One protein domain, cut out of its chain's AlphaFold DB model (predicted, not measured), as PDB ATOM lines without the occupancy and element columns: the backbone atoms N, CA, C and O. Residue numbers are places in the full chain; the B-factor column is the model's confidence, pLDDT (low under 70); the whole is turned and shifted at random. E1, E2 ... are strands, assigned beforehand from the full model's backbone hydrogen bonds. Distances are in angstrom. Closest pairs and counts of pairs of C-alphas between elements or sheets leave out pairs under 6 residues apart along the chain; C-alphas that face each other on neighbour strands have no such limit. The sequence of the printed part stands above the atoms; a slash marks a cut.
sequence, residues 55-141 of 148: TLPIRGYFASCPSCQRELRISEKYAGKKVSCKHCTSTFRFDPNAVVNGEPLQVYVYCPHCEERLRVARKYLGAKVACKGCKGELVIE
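Overview. This is residues 55 to 141 of the 148 residues of the protein "DZANK-type domain-containing protein" of Planctomycetaceae bacterium (UniProt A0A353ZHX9). With little regular structure, the domain is an elongated row of hairpins: E1-E2 and E5-E6 join as a strongly twisted sheet in the middle, with small hairpins E3-E4 and E7-E8 at opposite ends. The printed part has 87 residues with eight strands, E1 to E8 in order, holding 32 residues, and no named helix: all strand. The sheet runs E2 E1 E5 E6, antiparallel. The whole is compact, radius of gyration of the C-alphas 13.8 A, spanning 39 by 25 by 19 A.

Along the chain. E1, residues 60 to 64, 13.3 A, begins at C-alpha 60 (273.932, 158.198, 245.064). Then come E2, 71 to 75, 13.1 A; E3, 82 to 84; E4, 91 to 93; E5, 106 to 110, 14.0 A; E6, 117 to 120; E7, 128 to 130; and E8, 137 to 140, ending at C-alpha 140 (283.962, 164.580, 247.109).

Arrangement. Within hydrogen-bond range are N 61 and O 74 of E1 and E2, 2.8 A; N 62 and O 106 of E1 and E5, 2.8 A; N 107 and O 120 of E5 and E6, 2.9 A; N 83 and O 92 of E3 and E4, 2.9 A; and N 129 and O 138 of E7 and E8, 2.8 A. E3 and E7 are apart.

Size, cuts and confidence. The farthest C-alphas, Ser 90 and Gly 136, are 39.1 A apart. The printed part has no cut; E4 to E5 is a long link of 12 residues. No printed residue is under 70 in pLDDT.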
ATOM      1  N   THR A  55     285.237 167.141 253.300       92.38
ATOM      2  CA  THR A  55     285.104 165.905 252.522       92.38
ATOM      3  C   THR A  55     283.662 165.394 252.575       92.38
ATOM      4  O   THR A  55     283.069 165.305 253.651       92.38
ATOM      5  N   LEU A  56     283.074 165.085 251.417       93.19
ATOM      6  CA  LEU A  56     281.673 164.694 251.274       93.19
ATOM      7  C   LEU A  56     281.521 163.276 250.719       93.19
ATOM      8  O   LEU A  56     282.003 163.009 249.615       93.19
ATOM      9  N   PRO A  57     280.740 162.408 251.391       93.69
ATOM     10  CA  PRO A  57     280.432 161.086 250.870       93.69
ATOM     11  C   PRO A  57     279.414 161.149 249.732       93.69
ATOM     12  O   PRO A  57     278.465 161.950 249.745       93.69
ATOM     13  N   ILE A  58     279.561 160.239 248.769       94.12
ATOM     14  CA  ILE A  58     278.601 160.043 247.680       94.12
ATOM     15  C   ILE A  58     277.256 159.587 248.257       94.12
ATOM     16  O   ILE A  58     277.165 158.616 249.001       94.12
ATOM     17  N   ARG A  59     276.163 160.266 247.888       95.44
ATOM     18  CA  ARG A  59     274.807 159.912 248.359       95.44
ATOM     19  C   ARG A  59     274.048 159.031 247.374       95.44
ATOM     20  O   ARG A  59     273.096 158.334 247.751       95.44
ATOM     21  N   GLY A  60     274.455 159.057 246.113       94.94
ATOM     22  CA  GLY A  60     273.932 158.198 245.064       94.94
ATOM     23  C   GLY A  60     274.339 158.654 243.672       94.94
ATOM     24  O   GLY A  60     275.164 159.549 243.507       94.94
ATOM     25  N   TYR A  61     273.718 158.032 242.678       94.94
ATOM     26  CA  TYR A  61     274.104 158.090 241.277       94.94
ATOM     27  C   TYR A  61     272.913 158.448 240.390       94.94
ATOM     28  O   TYR A  61     271.755 158.147 240.708       94.94
ATOM     29  N   PHE A  62     273.217 159.071 239.259       94.00
ATOM     30  CA  PHE A  62     272.305 159.231 238.137       94.00
ATOM     31  C   PHE A  62     272.614 158.151 237.106       94.00
ATOM     32  O   PHE A  62     273.705 158.132 236.545       94.00
ATOM     33  N   ALA A  63     271.661 157.250 236.878       92.44
ATOM     34  CA  ALA A  63     271.798 156.155 235.925       92.44
ATOM     35  C   ALA A  63     270.580 156.088 235.007       92.44
ATOM     36  O   ALA A  63     269.447 156.260 235.455       92.44
ATOM     37  N   SER A  64     270.802 155.804 233.730       91.88
ATOM     38  CA  SER A  64     269.716 155.622 232.769       91.88
ATOM     39  C   SER A  64     269.153 154.206 232.855       91.88
ATOM     40  O   SER A  64     269.893 153.228 232.943       91.88
ATOM     41  N   CYS A  65     267.828 154.077 232.824       91.50
ATOM     42  CA  CYS A  65     267.178 152.771 232.776       91.50
ATOM     43  C   CYS A  65     267.493 152.059 231.445       91.50
ATOM     44  O   CYS A  65     267.258 152.653 230.395       91.50
ATOM     45  N   PRO A  66     267.917 150.783 231.439       90.44
ATOM     46  CA  PRO A  66     268.232 150.076 230.195       90.44
ATOM     47  C   PRO A  66     267.007 149.851 229.295       90.44
ATOM     48  O   PRO A  66     267.153 149.750 228.084       90.44
ATOM     49  N   SER A  67     265.792 149.800 229.855       91.75
ATOM     50  CA  SER A  67     264.572 149.540 229.077       91.75
ATOM     51  C   SER A  67     263.913 150.799 228.515       91.75
ATOM     52  O   SER A  67     263.421 150.776 227.395       91.75
ATOM     53  N   CYS A  68     263.855 151.893 229.283       93.44
ATOM     54  CA  CYS A  68     263.164 153.124 228.861       93.44
ATOM     55  C   CYS A  68     264.082 154.340 228.704       93.44
ATOM     56  O   CYS A  68     263.593 155.419 228.387       93.44
ATOM     57  N   GLN A  69     265.382 154.187 228.978       90.81
ATOM     58  CA  GLN A  69     266.439 155.201 228.842       90.81
ATOM     59  C   GLN A  69     266.246 156.483 229.665       90.81
ATOM     60  O   GLN A  69     267.052 157.405 229.586       90.81
ATOM     61  N   ARG A  70     265.220 156.540 230.520       91.62
ATOM     62  CA  ARG A  70     265.008 157.663 231.438       91.62
ATOM     63  C   ARG A  70     266.030 157.644 232.568       91.62
ATOM     64  O   ARG A  70     266.349 156.581 233.105       91.62
ATOM     65  N   GLU A  71     266.480 158.834 232.954       92.06
ATOM     66  CA  GLU A  71     267.387 159.034 234.080       92.06
ATOM     67  C   GLU A  71     266.688 158.703 235.407       92.06
ATOM     68  O   GLU A  71     265.587 159.169 235.717       92.06
ATOM     69  N   LEU A  72     267.355 157.885 236.213       93.25
ATOM     70  CA  LEU A  72     266.944 157.484 237.543       93.25
ATOM     71  C   LEU A  72     267.970 157.971 238.554       93.25
ATOM     72  O   LEU A  72     269.177 157.912 238.333       93.25
ATOM     73  N   ARG A  73     267.464 158.397 239.711       94.50
ATOM     74  CA  ARG A  73     268.285 158.690 240.880       94.50
ATOM     75  C   ARG A  73     268.287 157.476 241.792       94.50
ATOM     76  O   ARG A  73     267.250 157.155 242.375       94.50
ATOM     77  N   ILE A  74     269.440 156.840 241.931       94.75
ATOM     78  CA  ILE A  74     269.611 155.625 242.725       94.75
ATOM     79  C   ILE A  74     270.537 155.952 243.893       94.75
ATOM     80  O   ILE A  74     271.619 156.493 243.699       94.75
ATOM     81  N   SER A  75     270.099 155.663 245.116       94.81
ATOM     82  CA  SER A  75     270.925 155.873 246.310       94.81
ATOM     83  C   SER A  75     272.094 154.888 246.339       94.81
ATOM     84  O   SER A  75     271.938 153.739 245.932       94.81
ATOM     85  N   GLU A  76     273.235 155.339 246.858       93.25
ATOM     86  CA  GLU A  76     274.469 154.550 246.960       93.25
ATOM     87  C   GLU A  76     274.259 153.215 247.710       93.25
ATOM     88  O   GLU A  76     274.728 152.182 247.244       93.25
ATOM     89  N   LYS A  77     273.360 153.164 248.707       93.88
ATOM     90  CA  LYS A  77     272.943 151.929 249.412       93.88
ATOM     91  C   LYS A  77     272.399 150.791 248.533       93.88
ATOM     92  O   LYS A  77     272.215 149.663 249.012       93.88
ATOM     93  N   TYR A  78     272.029 151.094 247.288       94.19
ATOM     94  CA  TYR A  78     271.552 150.124 246.301       94.19
ATOM     95  C   TYR A  78     272.643 149.661 245.330       94.19
ATOM     96  O   TYR A  78     272.335 148.886 244.425       94.19
ATOM     97  N   ALA A  79     273.895 150.090 245.512       91.44
ATOM     98  CA  ALA A  79     275.045 149.588 244.771       91.44
ATOM     99  C   ALA A  79     275.062 148.049 244.758       91.44
ATOM    100  O   ALA A  79     274.915 147.395 245.791       91.44
ATOM    101  N   GLY A  80     275.154 147.464 243.562       91.00
ATOM    102  CA  GLY A  80     275.157 146.018 243.334       91.00
ATOM    103  C   GLY A  80     273.796 145.319 243.468       91.00
ATOM    104  O   GLY A  80     273.705 144.127 243.149       91.00
ATOM    105  N   LYS A  81     272.737 146.015 243.912       94.12
ATOM    106  CA  LYS A  81     271.398 145.446 244.164       94.12
ATOM    107  C   LYS A  81     270.479 145.578 242.946       94.12
ATOM    108  O   LYS A  81     270.723 146.360 242.028       94.12
ATOM    109  N   LYS A  82     269.393 144.797 242.936       94.06
ATOM    110  CA  LYS A  82     268.314 144.945 241.947       94.06
ATOM    111  C   LYS A  82     267.452 146.152 242.307       94.06
ATOM    112  O   LYS A  82     266.972 146.254 243.433       94.06
ATOM    113  N   VAL A  83     267.244 147.038 241.343       94.00
ATOM    114  CA  VAL A  83     266.409 148.234 241.470       94.00
ATOM    115  C   VAL A  83     265.314 148.207 240.409       94.00
ATOM    116  O   VAL A  83     265.497 147.627 239.339       94.00
ATOM    117  N   SER A  84     264.171 148.821 240.711       94.62
ATOM    118  CA  SER A  84     263.055 148.952 239.771       94.62
ATOM    119  C   SER A  84     262.976 150.374 239.228       94.62
ATOM    120  O   SER A  84     263.097 151.353 239.971       94.62
ATOM    121  N   CYS A  85     262.774 150.496 237.921       94.12
ATOM    122  CA  CYS A  85     262.557 151.772 237.269       94.12
ATOM    123  C   CYS A  85     261.168 152.318 237.616       94.12
ATOM    124  O   CYS A  85     260.155 151.725 237.259       94.12
ATOM    125  N   LYS A  86     261.104 153.520 238.198       92.88
ATOM    126  CA  LYS A  86     259.834 154.197 238.525       92.88
ATOM    127  C   LYS A  86     258.973 154.586 237.310       92.88
ATOM    128  O   LYS A  86     257.867 155.074 237.489       92.88
ATOM    129  N   HIS A  87     259.502 154.460 236.091       93.56
ATOM    130  CA  HIS A  87     258.830 154.898 234.865       93.56
ATOM    131  C   HIS A  87     258.272 153.759 234.013       93.56
ATOM    132  O   HIS A  87     257.240 153.944 233.384       93.56
ATOM    133  N   CYS A  88     258.963 152.621 233.949       93.81
ATOM    134  CA  CYS A  88     258.537 151.467 233.149       93.81
ATOM    135  C   CYS A  88     258.458 150.170 233.959       93.81
ATOM    136  O   CYS A  88     258.199 149.118 233.389       93.81
ATOM    137  N   THR A  89     258.737 150.226 235.266       93.62
ATOM    138  CA  THR A  89     258.653 149.090 236.200       93.62
ATOM    139  C   THR A  89     259.629 147.942 235.893       93.62
ATOM    140  O   THR A  89     259.647 146.930 236.589       93.62
ATOM    141  N   SER A  90     260.498 148.104 234.888       93.62
ATOM    142  CA  SER A  90     261.580 147.159 234.606       93.62
ATOM    143  C   SER A  90     262.556 147.096 235.778       93.62
ATOM    144  O   SER A  90     262.892 148.112 236.393       93.62
ATOM    145  N   THR A  91     263.023 145.890 236.085       94.12
ATOM    146  CA  THR A  91     264.030 145.652 237.117       94.12
ATOM    147  C   THR A  91     265.375 145.355 236.479       94.12
ATOM    148  O   THR A  91     265.473 144.585 235.528       94.12
ATOM    149  N   PHE A  92     266.428 145.962 237.017       92.94
ATOM    150  CA  PHE A  92     267.798 145.753 236.563       92.94
ATOM    151  C   PHE A  92     268.758 145.791 237.751       92.94
ATOM    152  O   PHE A  92     268.415 146.272 238.835       92.94
ATOM    153  N   ARG A  93     269.959 145.240 237.574       93.12
ATOM    154  CA  ARG A  93     271.007 145.295 238.595       93.12
ATOM    155  C   ARG A  93     271.753 146.615 238.461       93.12
ATOM    156  O   ARG A  93     272.227 146.934 237.375       93.12
ATOM    157  N   PHE A  94     271.826 147.380 239.543       93.69
ATOM    158  CA  PHE A  94     272.541 148.647 239.554       93.69
ATOM    159  C   PHE A  94     274.022 148.419 239.856       93.69
ATOM    160  O   PHE A  94     274.358 147.824 240.879       93.69
ATOM    161  N   ASP A  95     274.890 148.913 238.979       91.31
ATOM    162  CA  ASP A  95     276.338 148.918 239.166       91.31
ATOM    163  C   ASP A  95     276.834 150.379 239.201       91.31
ATOM    164  O   ASP A  95     276.689 151.090 238.202       91.31
ATOM    165  N   PRO A  96     277.385 150.858 240.333       88.81
ATOM    166  CA  PRO A  96     277.899 152.223 240.456       88.81
ATOM    167  C   PRO A  96     279.146 152.491 239.600       88.81
ATOM    168  O   PRO A  96     279.495 153.653 239.391       88.81
ATOM    169  N   ASN A  97     279.822 151.451 239.110       88.56
ATOM    170  CA  ASN A  97     281.001 151.542 238.250       88.56
ATOM    171  C   ASN A  97     280.668 151.320 236.771       88.56
ATOM    172  O   ASN A  97     281.574 151.289 235.939       88.56
ATOM    173  N   ALA A  98     279.382 151.195 236.428       86.19
ATOM    174  CA  ALA A  98     278.966 151.100 235.040       86.19
ATOM    175  C   ALA A  98     279.403 152.338 234.243       86.19
ATOM    176  O   ALA A  98     279.302 153.478 234.700       86.19
ATOM    177  N   VAL A  99     279.843 152.092 233.013       85.19
ATOM    178  CA  VAL A  99     280.149 153.125 232.027       85.19
ATOM    179  C   VAL A  99     279.008 153.144 231.021       85.19
ATOM    180  O   VAL A  99     278.689 152.121 230.414       85.19
ATOM    181  N   VAL A 100     278.371 154.300 230.853       80.38
ATOM    182  CA  VAL A 100     277.262 154.492 229.916       80.38
ATOM    183  C   VAL A 100     277.743 155.445 228.834       80.38
ATOM    184  O   VAL A 100     278.164 156.555 229.133       80.38
ATOM    185  N   ASN A 101     277.703 155.010 227.572       80.75
ATOM    186  CA  ASN A 101     278.182 155.791 226.422       80.75
ATOM    187  C   ASN A 101     279.643 156.273 226.555       80.75
ATOM    188  O   ASN A 101     279.986 157.355 226.095       80.75
ATOM    189  N   GLY A 102     280.503 155.476 227.195       81.94
ATOM    190  CA  GLY A 102     281.912 155.827 227.407       81.94
ATOM    191  C   GLY A 102     282.168 156.773 228.585       81.94
ATOM    192  O   GLY A 102     283.326 157.048 228.881       81.94
ATOM    193  N   GLU A 103     281.128 157.219 229.297       83.44
ATOM    194  CA  GLU A 103     281.267 158.076 230.473       83.44
ATOM    195  C   GLU A 103     280.829 157.360 231.765       83.44
ATOM    196  O   GLU A 103     279.841 156.614 231.778       83.44
ATOM    197  N   PRO A 104     281.547 157.566 232.882       88.12
ATOM    198  CA  PRO A 104     281.141 157.040 234.177       88.12
ATOM    199  C   PRO A 104     279.888 157.753 234.702       88.12
ATOM    200  O   PRO A 104     279.642 158.929 234.417       88.12
ATOM    201  N   LEU A 105     279.119 157.053 235.539       91.25
ATOM    202  CA  LEU A 105     277.917 157.618 236.151       91.25
ATOM    203  C   LEU A 105     278.225 158.880 236.967       91.25
ATOM    204  O   LEU A 105     279.183 158.940 237.742       91.25
ATOM    205  N   GLN A 106     277.357 159.879 236.824       93.69
ATOM    206  CA  GLN A 106     277.403 161.094 237.628       93.69
ATOM    207  C   GLN A 106     276.818 160.823 239.014       93.69
ATOM    208  O   GLN A 106     275.882 160.035 239.164       93.69
ATOM    209  N   VAL A 107     277.340 161.506 240.025       94.81
ATOM    210  CA  VAL A 107     276.941 161.325 241.422       94.81
ATOM    211  C   VAL A 107     276.178 162.536 241.941       94.81
ATOM    212  O   VAL A 107     276.185 163.610 241.332       94.81
ATOM    213  N   TYR A 108     275.515 162.379 243.082       95.19
ATOM    214  CA  TYR A 108     275.038 163.516 243.856       95.19
ATOM    215  C   TYR A 108     275.501 163.476 245.307       95.19
ATOM    216  O   TYR A 108     275.599 162.412 245.920       95.19
ATOM    217  N   VAL A 109     275.726 164.668 245.852       95.50
ATOM    218  CA  VAL A 109     276.091 164.926 247.251       95.50
ATOM    219  C   VAL A 109     275.225 166.051 247.815       95.50
ATOM    220  O   VAL A 109     274.559 166.763 247.059       95.50
ATOM    221  N   TYR A 110     275.225 166.204 249.136       95.44
ATOM    222  CA  TYR A 110     274.601 167.340 249.813       95.44
ATOM    223  C   TYR A 110     275.691 168.246 250.366       95.44
ATOM    224  O   TYR A 110     276.602 167.770 251.041       95.44
ATOM    225  N   CYS A 111     275.604 169.538 250.062       94.31
ATOM    226  CA  CYS A 111     276.513 170.526 250.622       94.31
ATOM    227  C   CYS A 111     276.213 170.714 252.123       94.31
ATOM    228  O   CYS A 111     275.074 171.028 252.452       94.31
ATOM    229  N   PRO A 112     277.186 170.595 253.040       92.25
ATOM    230  CA  PRO A 112     276.952 170.785 254.474       92.25
ATOM    231  C   PRO A 112     276.751 172.259 254.847       92.25
ATOM    232  O   PRO A 112     276.229 172.556 255.911       92.25
ATOM    233  N   HIS A 113     277.157 173.189 253.977       91.31
ATOM    234  CA  HIS A 113     277.040 174.625 254.233       91.31
ATOM    235  C   HIS A 113     275.671 175.199 253.858       91.31
ATOM    236  O   HIS A 113     275.224 176.158 254.475       91.31
ATOM    237  N   CYS A 114     275.039 174.676 252.805       93.75
ATOM    238  CA  CYS A 114     273.785 175.225 252.277       93.75
ATOM    239  C   CYS A 114     272.725 174.169 251.966       93.75
ATOM    240  O   CYS A 114     271.723 174.496 251.345       93.75
ATOM    241  N   GLU A 115     272.981 172.905 252.309       93.81
ATOM    242  CA  GLU A 115     272.082 171.748 252.140       93.81
ATOM    243  C   GLU A 115     271.655 171.444 250.690       93.81
ATOM    244  O   GLU A 115     270.921 170.492 250.421       93.81
ATOM    245  N   GLU A 116     272.184 172.199 249.727       94.38
ATOM    246  CA  GLU A 116     271.891 172.049 248.307       94.38
ATOM    247  C   GLU A 116     272.392 170.699 247.783       94.38
ATOM    248  O   GLU A 116     273.498 170.240 248.104       94.38
ATOM    249  N   ARG A 117     271.590 170.075 246.914       94.94
ATOM    250  CA  ARG A 117     271.968 168.823 246.261       94.94
ATOM    251  C   ARG A 117     272.800 169.124 245.023       94.94
ATOM    252  O   ARG A 117     272.282 169.559 243.996       94.94
ATOM    253  N   LEU A 118     274.075 168.777 245.080       94.94
ATOM    254  CA  LEU A 118     275.004 168.985 243.978       94.94
ATOM    255  C   LEU A 118     275.046 167.747 243.085       94.94
ATOM    256  O   LEU A 118     275.169 166.629 243.579       94.94
ATOM    257  N   ARG A 119     274.953 167.954 241.769       94.75
ATOM    258  CA  ARG A 119     275.213 166.938 240.743       94.75
ATOM    259  C   ARG A 119     276.664 167.078 240.301       94.75
ATOM    260  O   ARG A 119     277.052 168.140 239.821       94.75
ATOM    261  N   VAL A 120     277.449 166.025 240.484       94.19
ATOM    262  CA  VAL A 120     278.904 166.048 240.315       94.19
ATOM    263  C   VAL A 120     279.305 164.981 239.301       94.19
ATOM    264  O   VAL A 120     278.886 163.827 239.385       94.19
ATOM    265  N   ALA A 121     280.097 165.375 238.305       92.69
ATOM    266  CA  ALA A 121     280.681 164.428 237.362       92.69
ATOM    267  C   ALA A 121     281.821 163.648 238.033       92.69
ATOM    268  O   ALA A 121     282.570 164.223 238.820       92.69
ATOM    269  N   ARG A 122     281.996 162.371 237.673       89.69
ATOM    270  CA  ARG A 122     283.016 161.474 238.253       89.69
ATOM    271  C   ARG A 122     284.440 162.058 238.221       89.69
ATOM    272  O   ARG A 122     285.215 161.813 239.124       89.69
ATOM    273  N   LYS A 123     284.761 162.886 237.219       90.25
ATOM    274  CA  LYS A 123     286.066 163.564 237.081       90.25
ATOM    275  C   LYS A 123     286.419 164.548 238.208       90.25
ATOM    276  O   LYS A 123     287.541 165.030 238.245       90.25
ATOM    277  N   TYR A 124     285.452 164.913 239.048       92.31
ATOM    278  CA  TYR A 124     285.642 165.823 240.181       92.31
ATOM    279  C   TYR A 124     285.706 165.095 241.530       92.31
ATOM    280  O   TYR A 124     285.786 165.755 242.563       92.31
ATOM    281  N   LEU A 125     285.631 163.762 241.547       91.56
ATOM    282  CA  LEU A 125     285.907 162.983 242.752       91.56
ATOM    283  C   LEU A 125     287.394 163.136 243.116       91.56
ATOM    284  O   LEU A 125     288.231 163.274 242.225       91.56
ATOM    285  N   GLY A 126     287.698 163.251 244.409       91.06
ATOM    286  CA  GLY A 126     289.039 163.553 244.932       91.06
ATOM    287  C   GLY A 126     289.511 165.002 244.722       91.06
ATOM    288  O   GLY A 126     290.422 165.466 245.404       91.06
ATOM    289  N   ALA A 127     288.875 165.771 243.833       91.25
ATOM    290  CA  ALA A 127     289.266 167.148 243.541       91.25
ATOM    291  C   ALA A 127     288.652 168.163 244.522       91.25
ATOM    292  O   ALA A 127     287.479 168.065 244.898       91.25
ATOM    293  N   LYS A 128     289.420 169.210 244.863       91.44
ATOM    294  CA  LYS A 128     288.917 170.387 245.584       91.44
ATOM    295  C   LYS A 128     288.047 171.226 244.647       91.44
ATOM    296  O   LYS A 128     288.518 171.746 243.637       91.44
ATOM    297  N   VAL A 129     286.768 171.355 244.978       92.69
ATOM    298  CA  VAL A 129     285.766 172.073 244.186       92.69
ATOM    299  C   VAL A 129     284.965 173.033 245.055       92.69
ATOM    300  O   VAL A 129     284.814 172.833 246.256       92.69
ATOM    301  N   ALA A 130     284.405 174.076 244.448       93.50
ATOM    302  CA  ALA A 130     283.508 174.994 245.140       93.50
ATOM    303  C   ALA A 130     282.040 174.589 244.938       93.50
ATOM    304  O   ALA A 130     281.613 174.248 243.831       93.50
ATOM    305  N   CYS A 131     281.237 174.680 245.996       93.94
ATOM    306  CA  CYS A 131     279.790 174.534 245.901       93.94
ATOM    307  C   CYS A 131     279.196 175.598 244.965       93.94
ATOM    308  O   CYS A 131     279.416 176.793 245.157       93.94
ATOM    309  N   LYS A 132     278.352 175.197 244.006       92.50
ATOM    310  CA  LYS A 132     277.672 176.147 243.104       92.50
ATOM    311  C   LYS A 132     276.736 177.122 243.840       92.50
ATOM    312  O   LYS A 132     276.517 178.222 243.346       92.50
ATOM    313  N   GLY A 133     276.177 176.716 244.984       91.94
ATOM    314  CA  GLY A 133     275.252 177.531 245.780       91.94
ATOM    315  C   GLY A 133     275.972 178.519 246.698       91.94
ATOM    316  O   GLY A 133     275.856 179.727 246.523       91.94
ATOM    317  N   CYS A 134     276.738 178.009 247.664       93.81
ATOM    318  CA  CYS A 134     277.371 178.835 248.701       93.81
ATOM    319  C   CYS A 134     278.850 179.158 248.467       93.81
ATOM    320  O   CYS A 134     279.434 179.877 249.272       93.81
ATOM    321  N   LYS A 135     279.476 178.614 247.415       93.06
ATOM    322  CA  LYS A 135     280.923 178.721 247.140       93.06
ATOM    323  C   LYS A 135     281.844 178.112 248.208       93.06
ATOM    324  O   LYS A 135     283.050 178.291 248.115       93.06
ATOM    325  N   GLY A 136     281.301 177.372 249.178       90.50
ATOM    326  CA  GLY A 136     282.101 176.628 250.153       90.50
ATOM    327  C   GLY A 136     283.013 175.611 249.467       90.50
ATOM    328  O   GLY A 136     282.622 175.023 248.454       90.50
ATOM    329  N   GLU A 137     284.219 175.434 249.998       92.75
ATOM    330  CA  GLU A 137     285.211 174.511 249.452       92.75
ATOM    331  C   GLU A 137     284.927 173.081 249.916       92.75
ATOM    332  O   GLU A 137     284.766 172.801 251.103       92.75
ATOM    333  N   LEU A 138     284.855 172.162 248.963       93.75
ATOM    334  CA  LEU A 138     284.426 170.787 249.164       93.75
ATOM    335  C   LEU A 138     285.386 169.843 248.445       93.75
ATOM    336  O   LEU A 138     285.924 170.176 247.392       93.75
ATOM    337  N   VAL A 139     285.532 168.637 248.972       94.44
ATOM    338  CA  VAL A 139     286.151 167.504 248.275       94.44
ATOM    339  C   VAL A 139     285.136 166.372 248.289       94.44
ATOM    340  O   VAL A 139     284.543 166.099 249.326       94.44
ATOM    341  N   ILE A 140     284.872 165.733 247.154       93.94
ATOM    342  CA  ILE A 140     283.962 164.580 247.109       93.94
ATOM    343  C   ILE A 140     284.806 163.313 247.211       93.94
ATOM    344  O   ILE A 140     285.785 163.191 246.481       93.94
ATOM    345  N   GLU A 141     284.428 162.382 248.084       91.50
ATOM    346  CA  GLU A 141     285.140 161.111 248.251       91.50
ATOM    347  C   GLU A 141     285.215 160.332 246.932       91.50
ATOM    348  O   GLU A 141     284.196 160.128 246.262       91.50
TER     349      GLU A 141